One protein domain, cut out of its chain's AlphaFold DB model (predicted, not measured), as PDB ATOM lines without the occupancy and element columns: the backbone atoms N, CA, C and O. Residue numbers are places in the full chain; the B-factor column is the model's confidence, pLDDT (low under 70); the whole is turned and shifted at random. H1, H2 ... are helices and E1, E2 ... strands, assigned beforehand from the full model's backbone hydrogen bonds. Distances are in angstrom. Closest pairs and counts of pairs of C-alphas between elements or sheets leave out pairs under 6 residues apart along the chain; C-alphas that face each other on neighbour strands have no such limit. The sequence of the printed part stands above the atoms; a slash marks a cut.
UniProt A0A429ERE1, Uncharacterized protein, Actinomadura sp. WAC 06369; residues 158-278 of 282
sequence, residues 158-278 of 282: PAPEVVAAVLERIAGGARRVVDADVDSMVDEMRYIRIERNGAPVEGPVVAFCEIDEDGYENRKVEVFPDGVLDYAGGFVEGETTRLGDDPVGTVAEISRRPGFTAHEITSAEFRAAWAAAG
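This is residues 158 to 278 of the 282 residues of an uncharacterized protein of Actinomadura sp. WAC 06369 (UniProt A0A429ERE1). A twisted sheet of five strands has H3 packed slantwise on one face, while the long helix H1 lies on the same side, crossing H3 steeply and reaching the sheet with residues 162 to 167. The short helix H2 sits on the opposite face from H3, by the edge strand E5, and residues 179 to 185 stick out after H1. The 121 printed residues, of mixed class, have three named helices and five named strands, along the chain H1 E1 E2 E3 E4 H2 E5 H3; the sheet order is E4 E3 E2 E1 E5, all antiparallel. The whole is compact, with a radius of gyration of the C-alphas of 13.8 A and spans of 41 by 30 by 27 A.

H1, residues 159 to 178, is on the sheet; its closest C-alphas to E3, residues 217 to 223, are those of Val 163 and Val 223, 7.0 A apart. E1, residues 190 to 196, E2, residues 206 to 211, E3 and E4, residues 229 to 233, form a meander, each strand the antiparallel neighbour of the one before, in three hairpins. N 194 and O 207 of E1 and E2 are 2.8 A apart, N 208 and O 221 of E2 and E3 2.7 A, and N 222 and O 230 of E3 and E4 2.8 A, each within hydrogen-bond range. H2, residues 251 to 255, has a height over the sheet of 5.2 A and lies only just over E5, residues 260 to 264, with 3 of its C-alphas falling there. E5 is antiparallel to E1, with N 193 and O 263 at 2.8 A. H3, residues 267 to 276, lies on the face opposite to H2, at a height over the sheet of 8.7 A; on the local plane it runs slantwise to the strands, at 54 degrees to E1. Residues 170 to 178 of H1 touch H3 at a steep tilt of 61 degrees, opposite ways; the closest C-alphas are those of Ala 174 and Ala 272, 5.0 A apart. Every O i to N i+4 pair is within hydrogen-bond range in H2 and H3, and 15 of 16 in H1.

H1 begins at C-alpha 159, (206.907, 197.923, 240.288), and measures 28.8 A. E1 measures 19.6 A from C-alpha 190, at (187.765, 218.452, 244.084), to C-alpha 196; E3 measures 16.3 A. H3 measures 14.1 A and ends at C-alpha 276, (192.368, 200.866, 251.574).

The C-alphas farthest apart, those of Ser 184 and Val 201, are 41.0 A apart. The printed part has no cut. The links from H1 to E1, 11 residues, and from E4 to H2, 17 residues, are long. The mean pLDDT of the printed part is 80.7; it is under 70 in residues 158 to 159, 176 to 188, 198 to 202 and 234 to 240.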
ATOM      1  N   PRO A 158     207.392 193.845 237.680       66.44
ATOM      2  CA  PRO A 158     207.950 195.188 237.744       66.44
ATOM      3  C   PRO A 158     207.055 196.090 238.616       66.44
ATOM      4  O   PRO A 158     205.835 195.969 238.579       66.44
ATOM      5  N   ALA A 159     207.641 197.018 239.383       68.62
ATOM      6  CA  ALA A 159     206.907 197.923 240.288       68.62
ATOM      7  C   ALA A 159     205.627 198.566 239.686       68.62
ATOM      8  O   ALA A 159     204.606 198.596 240.372       68.62
ATOM      9  N   PRO A 160     205.605 199.001 238.405       71.56
ATOM     10  CA  PRO A 160     204.379 199.476 237.755       71.56
ATOM     11  C   PRO A 160     203.205 198.484 237.771       71.56
ATOM     12  O   PRO A 160     202.055 198.900 237.874       71.56
ATOM     13  N   GLU A 161     203.466 197.182 237.692       75.25
ATOM     14  CA  GLU A 161     202.428 196.148 237.730       75.25
ATOM     15  C   GLU A 161     201.929 195.879 239.162       75.25
ATOM     16  O   GLU A 161     200.736 195.648 239.353       75.25
ATOM     17  N   VAL A 162     202.792 195.987 240.184       75.44
ATOM     18  CA  VAL A 162     202.364 195.940 241.601       75.44
ATOM     19  C   VAL A 162     201.389 197.079 241.891       75.44
ATOM     20  O   VAL A 162     200.324 196.876 242.476       75.44
ATOM     21  N   VAL A 163     201.728 198.276 241.417       79.38
ATOM     22  CA  VAL A 163     200.881 199.465 241.533       79.38
ATOM     23  C   VAL A 163     199.566 199.252 240.788       79.38
ATOM     24  O   VAL A 163     198.508 199.503 241.357       79.38
ATOM     25  N   ALA A 164     199.601 198.725 239.560       83.81
ATOM     26  CA  ALA A 164     198.388 198.412 238.803       83.81
ATOM     27  C   ALA A 164     197.458 197.456 239.570       83.81
ATOM     28  O   ALA A 164     196.263 197.727 239.676       83.81
ATOM     29  N   ALA A 165     197.995 196.402 240.192       83.06
ATOM     30  CA  ALA A 165     197.208 195.473 241.005       83.06
ATOM     31  C   ALA A 165     196.573 196.151 242.237       83.06
ATOM     32  O   ALA A 165     195.422 195.872 242.591       83.06
ATOM     33  N   VAL A 166     197.292 197.076 242.882       84.19
ATOM     34  CA  VAL A 166     196.742 197.900 243.970       84.19
ATOM     35  C   VAL A 166     195.597 198.779 243.460       84.19
ATOM     36  O   VAL A 166     194.539 198.813 244.090       84.19
ATOM     37  N   LEU A 167     195.774 199.443 242.315       86.44
ATOM     38  CA  LEU A 167     194.749 200.293 241.703       86.44
ATOM     39  C   LEU A 167     193.499 199.496 241.309       86.44
ATOM     40  O   LEU A 167     192.386 199.952 241.564       86.44
ATOM     41  N   GLU A 168     193.654 198.290 240.760       88.31
ATOM     42  CA  GLU A 168     192.530 197.397 240.448       88.31
ATOM     43  C   GLU A 168     191.749 196.999 241.705       88.31
ATOM     44  O   GLU A 168     190.515 197.002 241.706       88.31
ATOM     45  N   ARG A 169     192.450 196.706 242.808       85.50
ATOM     46  CA  ARG A 169     191.815 196.410 244.099       85.50
ATOM     47  C   ARG A 169     191.021 197.608 244.623       85.50
ATOM     48  O   ARG A 169     189.890 197.419 245.076       85.50
ATOM     49  N   ILE A 170     191.588 198.814 244.547       85.50
ATOM     50  CA  ILE A 170     190.906 200.057 244.937       85.50
ATOM     51  C   ILE A 170     189.668 200.273 244.064       85.50
ATOM     52  O   ILE A 170     188.586 200.483 244.603       85.50
ATOM     53  N   ALA A 171     189.784 200.136 242.741       83.56
ATOM     54  CA  ALA A 171     188.662 200.278 241.810       83.56
ATOM     55  C   ALA A 171     187.540 199.257 242.086       83.56
ATOM     56  O   ALA A 171     186.355 199.593 242.058       83.56
ATOM     57  N   GLY A 172     187.899 198.014 242.423       80.50
ATOM     58  CA  GLY A 172     186.946 196.993 242.859       80.50
ATOM     59  C   GLY A 172     186.235 197.347 244.173       80.50
ATOM     60  O   GLY A 172     185.056 197.031 244.333       80.50
ATOM     61  N   GLY A 173     186.927 198.019 245.099       76.81
ATOM     62  CA  GLY A 173     186.346 198.595 246.313       76.81
ATOM     63  C   GLY A 173     185.428 199.784 246.023       76.81
ATOM     64  O   GLY A 173     184.307 199.811 246.521       76.81
ATOM     65  N   ALA A 174     185.850 200.706 245.155       75.12
ATOM     66  CA  ALA A 174     185.070 201.872 244.740       75.12
ATOM     67  C   ALA A 174     183.717 201.461 244.161       75.12
ATOM     68  O   ALA A 174     182.689 202.004 244.552       75.12
ATOM     69  N   ARG A 175     183.691 200.422 243.319       76.62
ATOM     70  CA  ARG A 175     182.440 199.875 242.784       76.62
ATOM     71  C   ARG A 175     181.470 199.427 243.885       76.62
ATOM     72  O   ARG A 175     180.281 199.673 243.766       76.62
ATOM     73  N   ARG A 176     181.977 198.840 244.976       69.19
ATOM     74  CA  ARG A 176     181.157 198.439 246.135       69.19
ATOM     75  C   ARG A 176     180.680 199.627 246.972       69.19
ATOM     76  O   ARG A 176     179.596 199.548 247.531       69.19
ATOM     77  N   VAL A 177     181.480 200.692 247.071       64.06
ATOM     78  CA  VAL A 177     181.103 201.932 247.774       64.06
ATOM     79  C   VAL A 177     180.011 202.679 247.006       64.06
ATOM     80  O   VAL A 177     179.092 203.192 247.623       64.06
ATOM     81  N   VAL A 178     180.066 202.698 245.670       61.12
ATOM     82  CA  VAL A 178     178.997 203.274 244.829       61.12
ATOM     83  C   VAL A 178     177.684 202.494 244.973       61.12
ATOM     84  O   VAL A 178     176.618 203.098 244.978       61.12
ATOM     85  N   ASP A 179     177.750 201.171 245.134       56.19
ATOM     86  CA  ASP A 179     176.563 200.329 245.345       56.19
ATOM     87  C   ASP A 179     175.935 200.498 246.756       56.19
ATOM     88  O   ASP A 179     174.822 200.025 246.995       56.19
ATOM     89  N   ALA A 180     176.625 201.165 247.692       55.50
ATOM     90  CA  ALA A 180     176.159 201.473 249.045       55.50
ATOM     91  C   ALA A 180     175.882 202.987 249.181       55.50
ATOM     92  O   ALA A 180     176.740 203.756 249.601       55.50
ATOM     93  N   ASP A 181     174.683 203.414 248.784       54.28
ATOM     94  CA  ASP A 181     174.246 204.819 248.737       54.28
ATOM     95  C   ASP A 181     174.416 205.579 250.070       54.28
ATOM     96  O   ASP A 181     173.856 205.136 251.072       54.28
ATOM     97  N   VAL A 182     175.073 206.756 250.038       48.34
ATOM     98  CA  VAL A 182     174.572 208.024 250.627       48.34
ATOM     99  C   VAL A 182     175.171 209.231 249.879       48.34
ATOM    100  O   VAL A 182     176.381 209.475 249.908       48.34
ATOM    101  N   ASP A 183     174.279 210.006 249.262       47.84
ATOM    102  CA  ASP A 183     174.436 211.409 248.872       47.84
ATOM    103  C   ASP A 183     174.072 212.328 250.059       47.84
ATOM    104  O   ASP A 183     172.992 212.190 250.639       47.84
ATOM    105  N   SER A 184     174.984 213.220 250.457       47.12
ATOM    106  CA  SER A 184     174.739 214.659 250.702       47.12
ATOM    107  C   SER A 184     175.847 215.304 251.556       47.12
ATOM    108  O   SER A 184     176.220 214.801 252.613       47.12
ATOM    109  N   MET A 185     176.306 216.474 251.086       40.47
ATOM    110  CA  MET A 185     177.266 217.433 251.678       40.47
ATOM    111  C   MET A 185     178.778 217.295 251.374       40.47
ATOM    112  O   MET A 185     179.591 217.600 252.239       40.47
ATOM    113  N   VAL A 186     179.194 216.944 250.147       50.22
ATOM    114  CA  VAL A 186     180.610 217.109 249.706       50.22
ATOM    115  C   VAL A 186     180.774 217.821 248.352       50.22
ATOM    116  O   VAL A 186     181.778 217.633 247.670       50.22
ATOM    117  N   ASP A 187     179.809 218.656 247.958       50.09
ATOM    118  CA  ASP A 187     179.751 219.292 246.624       50.09
ATOM    119  C   ASP A 187     180.739 220.472 246.427       50.09
ATOM    120  O   ASP A 187     180.677 221.184 245.428       50.09
ATOM    121  N   GLU A 188     181.671 220.682 247.363       67.94
ATOM    122  CA  GLU A 188     182.673 221.765 247.313       67.94
ATOM    123  C   GLU A 188     184.124 221.258 247.209       67.94
ATOM    124  O   GLU A 188     185.043 222.054 247.033       67.94
ATOM    125  N   MET A 189     184.349 219.939 247.266       85.94
ATOM    126  CA  MET A 189     185.690 219.345 247.194       85.94
ATOM    127  C   MET A 189     186.003 218.843 245.781       85.94
ATOM    128  O   MET A 189     185.164 218.229 245.119       85.94
ATOM    129  N   ARG A 190     187.247 219.029 245.333       93.69
ATOM    130  CA  ARG A 190     187.765 218.452 244.084       93.69
ATOM    131  C   ARG A 190     188.603 217.215 244.381       93.69
ATOM    132  O   ARG A 190     189.388 217.209 245.323       93.69
ATOM    133  N   TYR A 191     188.496 216.190 243.542       95.00
ATOM    134  CA  TYR A 191     189.219 214.938 243.735       95.00
ATOM    135  C   TYR A 191     190.047 214.610 242.502       95.00
ATOM    136  O   TYR A 191     189.512 214.497 241.401       95.00
ATOM    137  N   ILE A 192     191.349 214.402 242.683       97.25
ATOM    138  CA  ILE A 192     192.245 214.056 241.578       97.25
ATOM    139  C   ILE A 192     193.113 212.845 241.900       97.25
ATOM    140  O   ILE A 192     193.460 212.583 243.050       97.25
ATOM    141  N   ARG A 193     193.524 212.138 240.852       96.31
ATOM    142  CA  ARG A 193     194.585 211.132 240.878       96.31
ATOM    143  C   ARG A 193     195.752 211.620 240.035       96.31
ATOM    144  O   ARG A 193     195.560 211.995 238.881       96.31
ATOM    145  N   ILE A 194     196.954 211.571 240.589       95.12
ATOM    146  CA  ILE A 194     198.207 211.943 239.940       95.12
ATOM    147  C   ILE A 194     199.080 210.697 239.842       95.12
ATOM    148  O   ILE A 194     199.377 210.057 240.845       95.12
ATOM    149  N   GLU A 195     199.522 210.372 238.639       92.50
ATOM    150  CA  GLU A 195     200.465 209.301 238.347       92.50
ATOM    151  C   GLU A 195     201.811 209.902 237.956       92.50
ATOM    152  O   GLU A 195     201.882 210.850 237.164       92.50
ATOM    153  N   ARG A 196     202.893 209.341 238.494       88.06
ATOM    154  CA  ARG A 196     204.253 209.673 238.080       88.06
ATOM    155  C   ARG A 196     204.713 208.675 237.019       88.06
ATOM    156  O   ARG A 196     204.924 207.497 237.294       88.06
ATOM    157  N   ASN A 197     204.907 209.169 235.804       80.75
ATOM    158  CA  ASN A 197     205.386 208.393 234.668       80.75
ATOM    159  C   ASN A 197     206.916 208.306 234.681       80.75
ATOM    160  O   ASN A 197     207.605 209.327 234.710       80.75
ATOM    161  N   GLY A 198     207.441 207.088 234.548       67.06
ATOM    162  CA  GLY A 198     208.879 206.821 234.563       67.06
ATOM    163  C   GLY A 198     209.373 206.552 235.982       67.06
ATOM    164  O   GLY A 198     209.132 207.345 236.882       67.06
ATOM    165  N   ALA A 199     210.025 205.404 236.167       48.06
ATOM    166  CA  ALA A 199     210.366 204.829 237.464       48.06
ATOM    167  C   ALA A 199     211.324 205.714 238.282       48.06
ATOM    168  O   ALA A 199     212.514 205.764 237.954       48.06
ATOM    169  N   PRO A 200     210.886 206.366 239.372       54.97
ATOM    170  CA  PRO A 200     211.822 206.676 240.429       54.97
ATOM    171  C   PRO A 200     212.047 205.411 241.272       54.97
ATOM    172  O   PRO A 200     211.164 204.566 241.417       54.97
ATOM    173  N   VAL A 201     213.245 205.283 241.835       55.03
ATOM    174  CA  VAL A 201     213.561 204.233 242.819       55.03
ATOM    175  C   VAL A 201     213.053 204.629 244.220       55.03
ATOM    176  O   VAL A 201     213.009 203.793 245.115       55.03
ATOM    177  N   GLU A 202     212.644 205.894 244.398       60.81
ATOM    178  CA  GLU A 202     212.254 206.502 245.675       60.81
ATOM    179  C   GLU A 202     211.017 207.413 245.521       60.81
ATOM    180  O   GLU A 202     210.902 208.172 244.553       60.81
ATOM    181  N   GLY A 203     210.114 207.371 246.505       76.31
ATOM    182  CA  GLY A 203     208.905 208.197 246.571       76.31
ATOM    183  C   GLY A 203     207.656 207.574 245.926       76.31
ATOM    184  O   GLY A 203     207.734 206.508 245.311       76.31
ATOM    185  N   PRO A 204     206.493 208.230 246.068       87.75
ATOM    186  CA  PRO A 204     205.215 207.712 245.597       87.75
ATOM    187  C   PRO A 204     205.104 207.774 244.071       87.75
ATOM    188  O   PRO A 204     205.588 208.701 243.411       87.75
ATOM    189  N   VAL A 205     204.426 206.779 243.506       89.75
ATOM    190  CA  VAL A 205     204.168 206.654 242.061       89.75
ATOM    191  C   VAL A 205     202.728 206.988 241.695       89.75
ATOM    192  O   VAL A 205     202.470 207.372 240.555       89.75
ATOM    193  N   VAL A 206     201.811 206.921 242.662       92.81
ATOM    194  CA  VAL A 206     200.442 207.428 242.535       92.81
ATOM    195  C   VAL A 206     200.095 208.239 243.776       92.81
ATOM    196  O   VAL A 206     200.432 207.828 244.882       92.81
ATOM    197  N   ALA A 207     199.400 209.356 243.590       94.31
ATOM    198  CA  ALA A 207     198.755 210.112 244.653       94.31
ATOM    199  C   ALA A 207     197.272 210.316 244.319       94.31
ATOM    200  O   ALA A 207     196.927 210.648 243.187       94.31
ATOM    201  N   PHE A 208     196.399 210.132 245.296       96.12
ATOM    202  CA  PHE A 208     194.996 210.524 245.268       96.12
ATOM    203  C   PHE A 208     194.851 211.718 246.198       96.12
ATOM    204  O   PHE A 208     195.279 211.611 247.341       96.12
ATOM    205  N   CYS A 209     194.256 212.818 245.747       95.31
ATOM    206  CA  CYS A 209     194.079 214.027 246.550       95.31
ATOM    207  C   CYS A 209     192.598 214.417 246.587       95.31
ATOM    208  O   CYS A 209     191.962 214.508 245.538       95.31
ATOM    209  N   GLU A 210     192.080 214.676 247.782       94.06
ATOM    210  CA  GLU A 210     190.873 215.463 248.032       94.06
ATOM    211  C   GLU A 210     191.315 216.888 248.355       94.06
ATOM    212  O   GLU A 210     192.191 217.094 249.197       94.06
ATOM    213  N   ILE A 211     190.738 217.858 247.662       93.25
ATOM    214  CA  ILE A 211     191.198 219.241 247.620       93.25
ATOM    215  C   ILE A 211     190.033 220.152 247.989       93.25
ATOM    216  O   ILE A 211     188.940 219.986 247.444       93.25
ATOM    217  N   ASP A 212     190.282 221.102 248.886       87.75
ATOM    218  CA  ASP A 212     189.294 222.081 249.334       87.75
ATOM    219  C   ASP A 212     189.020 223.197 248.313       87.75
ATOM    220  O   ASP A 212     189.642 223.280 247.248       87.75
ATOM    221  N   GLU A 213     188.038 224.043 248.630       86.31
ATOM    222  CA  GLU A 213     187.620 225.173 247.793       86.31
ATOM    223  C   GLU A 213     188.735 226.212 247.578       86.31
ATOM    224  O   GLU A 213     188.787 226.861 246.529       86.31
ATOM    225  N   ASP A 214     189.669 226.313 248.528       84.50
ATOM    226  CA  ASP A 214     190.844 227.183 248.461       84.50
ATOM    227  C   ASP A 214     191.985 226.560 247.632       84.50
ATOM    228  O   ASP A 214     193.001 227.206 247.350       84.50
ATOM    229  N   GLY A 215     191.813 225.311 247.193       89.94
ATOM    230  CA  GLY A 215     192.746 224.582 246.349       89.94
ATOM    231  C   GLY A 215     193.819 223.810 247.113       89.94
ATOM    232  O   GLY A 215     194.739 223.309 246.468       89.94
ATOM    233  N   TYR A 216     193.732 223.678 248.434       89.12
ATOM    234  CA  TYR A 216     194.700 222.942 249.249       89.12
ATOM    235  C   TYR A 216     194.290 221.484 249.452       89.12
ATOM    236  O   TYR A 216     193.112 221.139 249.449       89.12
ATOM    237  N   GLU A 217     195.277 220.602 249.626       90.62
ATOM    238  CA  GLU A 217     195.007 219.200 249.949       90.62
ATOM    239  C   GLU A 217     194.329 219.111 251.323       90.62
ATOM    240  O   GLU A 217     194.917 219.471 252.342       90.62
ATOM    241  N   ASN A 218     193.100 218.596 251.351       86.38
ATOM    242  CA  ASN A 218     192.410 218.236 252.583       86.38
ATOM    243  C   ASN A 218     192.778 216.812 253.012       86.38
ATOM    244  O   ASN A 218     193.038 216.562 254.190       86.38
ATOM    245  N   ARG A 219     192.833 215.878 252.050       90.94
ATOM    246  CA  ARG A 219     193.276 214.491 252.244       90.94
ATOM    247  C   ARG A 219     194.075 213.989 251.043       90.94
ATOM    248  O   ARG A 219     193.886 214.435 249.916       90.94
ATOM    249  N   LYS A 220     194.949 213.020 251.280       93.44
ATOM    250  CA  LYS A 220     195.890 212.447 250.331       93.44
ATOM    251  C   LYS A 220     196.138 210.973 250.627       93.44
ATOM    252  O   LYS A 220     196.330 210.597 251.776       93.44
ATOM    253  N   VAL A 221     196.184 210.145 249.595       92.56
ATOM    254  CA  VAL A 221     196.646 208.753 249.665       92.56
ATOM    255  C   VAL A 221     197.742 208.576 248.639       92.56
ATOM    256  O   VAL A 221     197.561 208.947 247.485       92.56
ATOM    257  N   GLU A 222     198.860 207.988 249.022       92.25
ATOM    258  CA  GLU A 222     199.973 207.700 248.134       92.25
ATOM    259  C   GLU A 222     200.208 206.195 248.029       92.25
ATOM    260  O   GLU A 222     200.067 205.454 248.999       92.25
ATOM    261  N   VAL A 223     200.552 205.749 246.823       89.06
ATOM    262  CA  VAL A 223     200.961 204.375 246.527       89.06
ATOM    263  C   VAL A 223     202.437 204.395 246.160       89.06
ATOM    264  O   VAL A 223     202.851 205.133 245.257       89.06
ATOM    265  N   PHE A 224     203.223 203.568 246.839       85.81
ATOM    266  CA  PHE A 224     204.660 203.429 246.627       85.81
ATOM    267  C   PHE A 224     204.981 202.304 245.626       85.81
ATOM    268  O   PHE A 224     204.137 201.441 245.372       85.81
ATOM    269  N   PRO A 225     206.190 202.291 245.024       81.69
ATOM    270  CA  PRO A 225     206.598 201.273 244.048       81.69
ATOM    271  C   PRO A 225     206.478 199.818 244.530       81.69
ATOM    272  O   PRO A 225     206.356 198.908 243.714       81.69
ATOM    273  N   ASP A 226     206.527 199.590 245.841       76.12
ATOM    274  CA  ASP A 226     206.378 198.282 246.489       76.12
ATOM    275  C   ASP A 226     204.913 197.911 246.796       76.12
ATOM    276  O   ASP A 226     204.646 196.840 247.342       76.12
ATOM    277  N   GLY A 227     203.960 198.770 246.426       79.69
ATOM    278  CA  GLY A 227     202.528 198.584 246.650       79.69
ATOM    279  C   GLY A 227     202.049 198.980 248.046       79.69
ATOM    280  O   GLY A 227     200.862 198.805 248.339       79.69
ATOM    281  N   VAL A 228     202.929 199.510 248.903       81.94
ATOM    282  CA  VAL A 228     202.526 200.081 250.191       81.94
ATOM    283  C   VAL A 228     201.688 201.333 249.939       81.94
ATOM    284  O   VAL A 228     202.004 202.141 249.063       81.94
ATOM    285  N   LEU A 229     200.598 201.463 250.695       83.81
ATOM    286  CA  LEU A 229     199.798 202.678 250.746       83.81
ATOM    287  C   LEU A 229     200.115 203.425 252.030       83.81
ATOM    288  O   LEU A 229     200.270 202.804 253.080       83.81
ATOM    289  N   ASP A 230     200.141 204.743 251.934       84.25
ATOM    290  CA  ASP A 230     200.218 205.636 253.079       84.25
ATOM    291  C   ASP A 230     199.355 206.870 252.808       84.25
ATOM    292  O   ASP A 230     199.087 207.202 251.653       84.25
ATOM    293  N   TYR A 231     198.863 207.546 253.835       86.25
ATOM    294  CA  TYR A 231     197.840 208.575 253.661       86.25
ATOM    295  C   TYR A 231     198.027 209.738 254.628       86.25
ATOM    296  O   TYR A 231     198.507 209.558 255.734       86.25
ATOM    297  N   ALA A 232     197.613 210.933 254.228       83.62
ATOM    298  CA  ALA A 232     197.560 212.115 255.077       83.62
ATOM    299  C   ALA A 232     196.213 212.812 254.898       83.62
ATOM    300  O   ALA A 232     195.654 212.790 253.817       83.62
ATOM    301  N   GLY A 233     195.657 213.448 255.914       77.31
ATOM    302  CA  GLY A 233     194.423 214.200 255.811       77.31
ATOM    303  C   GLY A 233     194.042 214.899 257.104       77.31
ATOM    304  O   GLY A 233     194.191 214.336 258.189       77.31
ATOM    305  N   GLY A 234     193.556 216.135 256.989       67.81
ATOM    306  CA  GLY A 234     193.270 217.009 258.121       67.81
ATOM    307  C   GLY A 234     194.513 217.238 258.986       67.81
ATOM    308  O   GLY A 234     195.310 218.130 258.721       67.81
ATOM    309  N   PHE A 235     194.656 216.432 260.037       53.34
ATOM    310  CA  PHE A 235     195.835 216.415 260.910       53.34
ATOM    311  C   PHE A 235     196.558 215.080 260.948       53.34
ATOM    312  O   PHE A 235     197.603 215.016 261.578       53.34
ATOM    313  N   VAL A 236     195.996 214.048 260.320       56.94
ATOM    314  CA  VAL A 236     196.658 212.767 260.120       56.94
ATOM    315  C   VAL A 236     197.709 212.960 259.058       56.94
ATOM    316  O   VAL A 236     197.387 213.306 257.937       56.94
ATOM    317  N   GLU A 237     198.968 212.764 259.390       62.84
ATOM    318  CA  GLU A 237     200.019 212.638 258.389       62.84
ATOM    319  C   GLU A 237     200.547 211.232 258.517       62.84
ATOM    320  O   GLU A 237     200.935 210.828 259.609       62.84
ATOM    321  N   GLY A 238     200.486 210.482 257.427       57.78
ATOM    322  CA  GLY A 238     201.051 209.153 257.334       57.78
ATOM    323  C   GLY A 238     202.538 209.163 257.649       57.78
ATOM    324  O   GLY A 238     203.175 210.197 257.847       57.78
ATOM    325  N   GLU A 239     203.123 207.979 257.698       62.97
ATOM    326  CA  GLU A 239     204.535 207.836 258.054       62.97
ATOM    327  C   GLU A 239     205.485 208.519 257.050       62.97
ATOM    328  O   GLU A 239     206.611 208.881 257.390       62.97
ATOM    329  N   THR A 240     205.034 208.679 255.811       69.94
ATOM    330  CA  THR A 240     205.773 209.178 254.646       69.94
ATOM    331  C   THR A 240     204.954 210.152 253.799       69.94
ATOM    332  O   THR A 240     205.527 211.052 253.180       69.94
ATOM    333  N   THR A 241     203.629 210.007 253.798       81.56
ATOM    334  CA  THR A 241     202.702 210.880 253.081       81.56
ATOM    335  C   THR A 241     202.419 212.138 253.894       81.56
ATOM    336  O   THR A 241     202.040 212.068 255.061       81.56
ATOM    337  N   ARG A 242     202.531 213.304 253.252       80.00
ATOM    338  CA  ARG A 242     202.154 214.608 253.817       80.00
ATOM    339  C   ARG A 242     201.268 215.385 252.850       80.00
ATOM    340  O   ARG A 242     201.328 215.163 251.636       80.00
ATOM    341  N   LEU A 243     200.483 216.300 253.410       84.31
ATOM    342  CA  LEU A 243     199.756 217.305 252.640       84.31
ATOM    343  C   LEU A 243     200.739 218.376 252.145       84.31
ATOM    344  O   LEU A 243     201.701 218.714 252.836       84.31
ATOM    345  N   GLY A 244     200.528 218.875 250.934       82.06
ATOM    346  CA  GLY A 244     201.292 219.977 250.362       82.06
ATOM    347  C   GLY A 244     200.927 221.327 250.986       82.06
ATOM    348  O   GLY A 244     199.765 221.589 251.288       82.06
ATOM    349  N   ASP A 245     201.925 222.203 251.118       79.00
ATOM    350  CA  ASP A 245     201.747 223.578 251.614       79.00
ATOM    351  C   ASP A 245     201.317 224.571 250.517       79.00
ATOM    352  O   ASP A 245     200.987 225.717 250.815       79.00
ATOM    353  N   ASP A 246     201.318 224.139 249.251       86.06
ATOM    354  CA  ASP A 246     200.942 224.942 248.086       86.06
ATOM    355  C   ASP A 246     199.593 224.478 247.507       86.06
ATOM    356  O   ASP A 246     199.322 223.270 247.494       86.06
ATOM    357  N   PRO A 247     198.782 225.390 246.928       90.62
ATOM    358  CA  PRO A 247     197.582 225.011 246.198       90.62
ATOM    359  C   PRO A 247     197.875 223.997 245.090       90.62
ATOM    360  O   PRO A 247     198.789 224.150 244.269       90.62
ATOM    361  N   VAL A 248     197.048 222.962 245.027       93.25
ATOM    362  CA  VAL A 248     197.142 221.911 244.027       93.25
ATOM    363  C   VAL A 248     196.652 222.434 242.686       93.25
ATOM    364  O   VAL A 248     195.485 222.796 242.518       93.25
ATOM    365  N   GLY A 249     197.541 222.402 241.694       92.69
ATOM    366  CA  GLY A 249     197.221 222.804 240.327       92.69
ATOM    367  C   GLY A 249     196.042 222.037 239.716       92.69
ATOM    368  O   GLY A 249     195.609 220.977 240.181       92.69
ATOM    369  N   THR A 250     195.526 222.568 238.614       94.62
ATOM    370  CA  THR A 250     194.506 221.885 237.814       94.62
ATOM    371  C   THR A 250     195.074 220.623 237.156       94.62
ATOM    372  O   THR A 250     196.279 220.516 236.903       94.62
ATOM    373  N   VAL A 251     194.205 219.678 236.783       96.31
ATOM    374  CA  VAL A 251     194.601 218.463 236.041       96.31
ATOM    375  C   VAL A 251     195.412 218.792 234.780       96.31
ATOM    376  O   VAL A 251     196.407 218.123 234.482       96.31
ATOM    377  N   ALA A 252     195.031 219.850 234.059       95.75
ATOM    378  CA  ALA A 252     195.723 220.286 232.850       95.75
ATOM    379  C   ALA A 252     197.130 220.834 233.142       95.75
ATOM    380  O   ALA A 252     198.056 220.579 232.375       95.75
ATOM    381  N   GLU A 253     197.311 221.581 234.230       95.88
ATOM    382  CA  GLU A 253     198.619 222.111 234.628       95.88
ATOM    383  C   GLU A 253     199.553 221.009 235.119       95.88
ATOM    384  O   GLU A 253     200.722 220.990 234.735       95.88
ATOM    385  N   ILE A 254     199.042 220.071 235.923       95.00
ATOM    386  CA  ILE A 254     199.827 218.939 236.425       95.00
ATOM    387  C   ILE A 254     200.267 218.049 235.258       95.00
ATOM    388  O   ILE A 254     201.453 217.758 235.138       95.00
ATOM    389  N   SER A 255     199.356 217.704 234.345       95.19
ATOM    390  CA  SER A 255     199.661 216.833 233.195       95.19
ATOM    391  C   SER A 255     200.592 217.472 232.153       95.19
ATOM    392  O   SER A 255     201.120 216.780 231.287       95.19
ATOM    393  N   ARG A 256     200.814 218.794 232.202       95.38
ATOM    394  CA  ARG A 256     201.839 219.463 231.377       95.38
ATOM    395  C   ARG A 256     203.252 219.281 231.930       95.38
ATOM    396  O   ARG A 256     204.214 219.533 231.205       95.38
ATOM    397  N   ARG A 257     203.399 218.886 233.199       91.50
ATOM    398  CA  ARG A 257     204.708 218.643 233.813       91.50
ATOM    399  C   ARG A 257     205.276 217.332 233.255       91.50
ATOM    400  O   ARG A 257     204.595 216.308 233.314       91.50
ATOM    401  N   PRO A 258     206.513 217.320 232.728       90.06
ATOM    402  CA  PRO A 258     207.137 216.087 232.263       90.06
ATOM    403  C   PRO A 258     207.148 215.019 233.360       90.06
ATOM    404  O   PRO A 258     207.543 215.299 234.489       90.06
ATOM    405  N   GLY A 259     206.728 213.799 233.022       88.25
ATOM    406  CA  GLY A 259     206.702 212.684 233.971       88.25
ATOM    407  C   GLY A 259     205.472 212.634 234.880       88.25
ATOM    408  O   GLY A 259     205.478 211.848 235.817       88.25
ATOM    409  N   PHE A 260     204.418 213.413 234.620       91.56
ATOM    410  CA  PHE A 260     203.175 213.354 235.396       91.56
ATOM    411  C   PHE A 260     201.942 213.252 234.499       91.56
ATOM    412  O   PHE A 260     201.863 213.914 233.466       91.56
ATOM    413  N   THR A 261     200.967 212.453 234.926       94.12
ATOM    414  CA  THR A 261     199.608 212.428 234.373       94.12
ATOM    415  C   THR A 261     198.630 212.653 235.515       94.12
ATOM    416  O   THR A 261     198.746 211.996 236.543       94.12
ATOM    417  N   ALA A 262     197.664 213.554 235.360       95.94
ATOM    418  CA  ALA A 262     196.596 213.745 236.336       95.94
ATOM    419  C   ALA A 262     195.220 213.460 235.728       95.94
ATOM    420  O   ALA A 262     195.004 213.640 234.528       95.94
ATOM    421  N   HIS A 263     194.285 213.043 236.573       96.12
ATOM    422  CA  HIS A 263     192.896 212.765 236.224       96.12
ATOM    423  C   HIS A 263     191.982 213.279 237.332       96.12
ATOM    424  O   HIS A 263     192.317 213.126 238.504       96.12
ATOM    425  N   GLU A 264     190.828 213.837 236.970       95.88
ATOM    426  CA  GLU A 264     189.725 213.975 237.927       95.88
ATOM    427  C   GLU A 264     189.225 212.572 238.293       95.88
ATOM    428  O   GLU A 264     189.193 211.677 237.439       95.88
ATOM    429  N   ILE A 265     188.844 212.384 239.551       93.62
ATOM    430  CA  ILE A 265     188.221 211.162 240.061       93.62
ATOM    431  C   ILE A 265     186.955 211.523 240.836       93.62
ATOM    432  O   ILE A 265     186.690 212.679 241.149       93.62
ATOM    433  N   THR A 266     186.153 210.521 241.150       90.19
ATOM    434  CA  THR A 266     184.976 210.669 242.004       90.19
ATOM    435  C   THR A 266     185.353 210.631 243.487       90.19
ATOM    436  O   THR A 266     186.348 210.018 243.886       90.19
ATOM    437  N   SER A 267     184.500 211.204 244.339       86.69
ATOM    438  CA  SER A 267     184.624 211.068 245.797       86.69
ATOM    439  C   SER A 267     184.569 209.601 246.251       86.69
ATOM    440  O   SER A 267     185.252 209.216 247.196       86.69
ATOM    441  N   ALA A 268     183.815 208.741 245.555       83.50
ATOM    442  CA  ALA A 268     183.754 207.306 245.836       83.50
ATOM    443  C   ALA A 268     185.084 206.586 245.549       83.50
ATOM    444  O   ALA A 268     185.505 205.742 246.342       83.50
ATOM    445  N   GLU A 269     185.766 206.938 244.455       88.19
ATOM    446  CA  GLU A 269     187.109 206.431 244.153       88.19
ATOM    447  C   GLU A 269     188.123 206.882 245.207       88.19
ATOM    448  O   GLU A 269     188.914 206.064 245.679       88.19
ATOM    449  N   PHE A 270     188.053 208.146 245.640       90.75
ATOM    450  CA  PHE A 270     188.897 208.637 246.728       90.75
ATOM    451  C   PHE A 270     188.622 207.900 248.046       90.75
ATOM    452  O   PHE A 270     189.555 207.402 248.672       90.75
ATOM    453  N   ARG A 271     187.352 207.752 248.455       84.12
ATOM    454  CA  ARG A 271     186.976 207.030 249.687       84.12
ATOM    455  C   ARG A 271     187.469 205.585 249.689       84.12
ATOM    456  O   ARG A 271     187.929 205.101 250.718       84.12
ATOM    457  N   ALA A 272     187.423 204.902 248.546       84.50
ATOM    458  CA  ALA A 272     187.964 203.550 248.432       84.50
ATOM    459  C   ALA A 272     189.487 203.512 248.623       84.50
ATOM    460  O   ALA A 272     189.989 202.614 249.301       84.50
ATOM    461  N   ALA A 273     190.220 204.480 248.062       90.00
ATOM    462  CA  ALA A 273     191.660 204.608 248.282       90.00
ATOM    463  C   ALA A 273     191.976 204.930 249.753       90.00
ATOM    464  O   ALA A 273     192.850 204.297 250.343       90.00
ATOM    465  N   TRP A 274     191.221 205.852 250.357       85.50
ATOM    466  CA  TRP A 274     191.341 206.255 251.759       85.50
ATOM    467  C   TRP A 274     191.154 205.070 252.710       85.50
ATOM    468  O   TRP A 274     192.042 204.768 253.506       85.50
ATOM    469  N   ALA A 275     190.060 204.324 252.552       77.62
ATOM    470  CA  ALA A 275     189.791 203.128 253.344       77.62
ATOM    471  C   ALA A 275     190.847 202.031 253.122       77.62
ATOM    472  O   ALA A 275     191.263 201.367 254.069       77.62
ATOM    473  N   ALA A 276     191.323 201.845 251.884       81.38
ATOM    474  CA  ALA A 276     192.368 200.866 251.574       81.38
ATOM    475  C   ALA A 276     193.720 201.200 252.223       81.38
ATOM    476  O   ALA A 276     194.499 200.286 252.498       81.38
ATOM    477  N   ALA A 277     193.989 202.483 252.464       80.31
ATOM    478  CA  ALA A 277     195.169 202.951 253.181       80.31
ATOM    479  C   ALA A 277     195.011 202.883 254.715       80.31
ATOM    480  O   ALA A 277     195.980 203.098 255.431       80.31
ATOM    481  N   GLY A 278     193.820 202.542 255.225       72.88
ATOM    482  CA  GLY A 278     193.517 202.529 256.660       72.88
ATOM    483  C   GLY A 278     193.008 203.868 257.201       72.88
ATOM    484  O   GLY A 278     192.884 204.024 258.415       72.88
TER     485      GLY A 278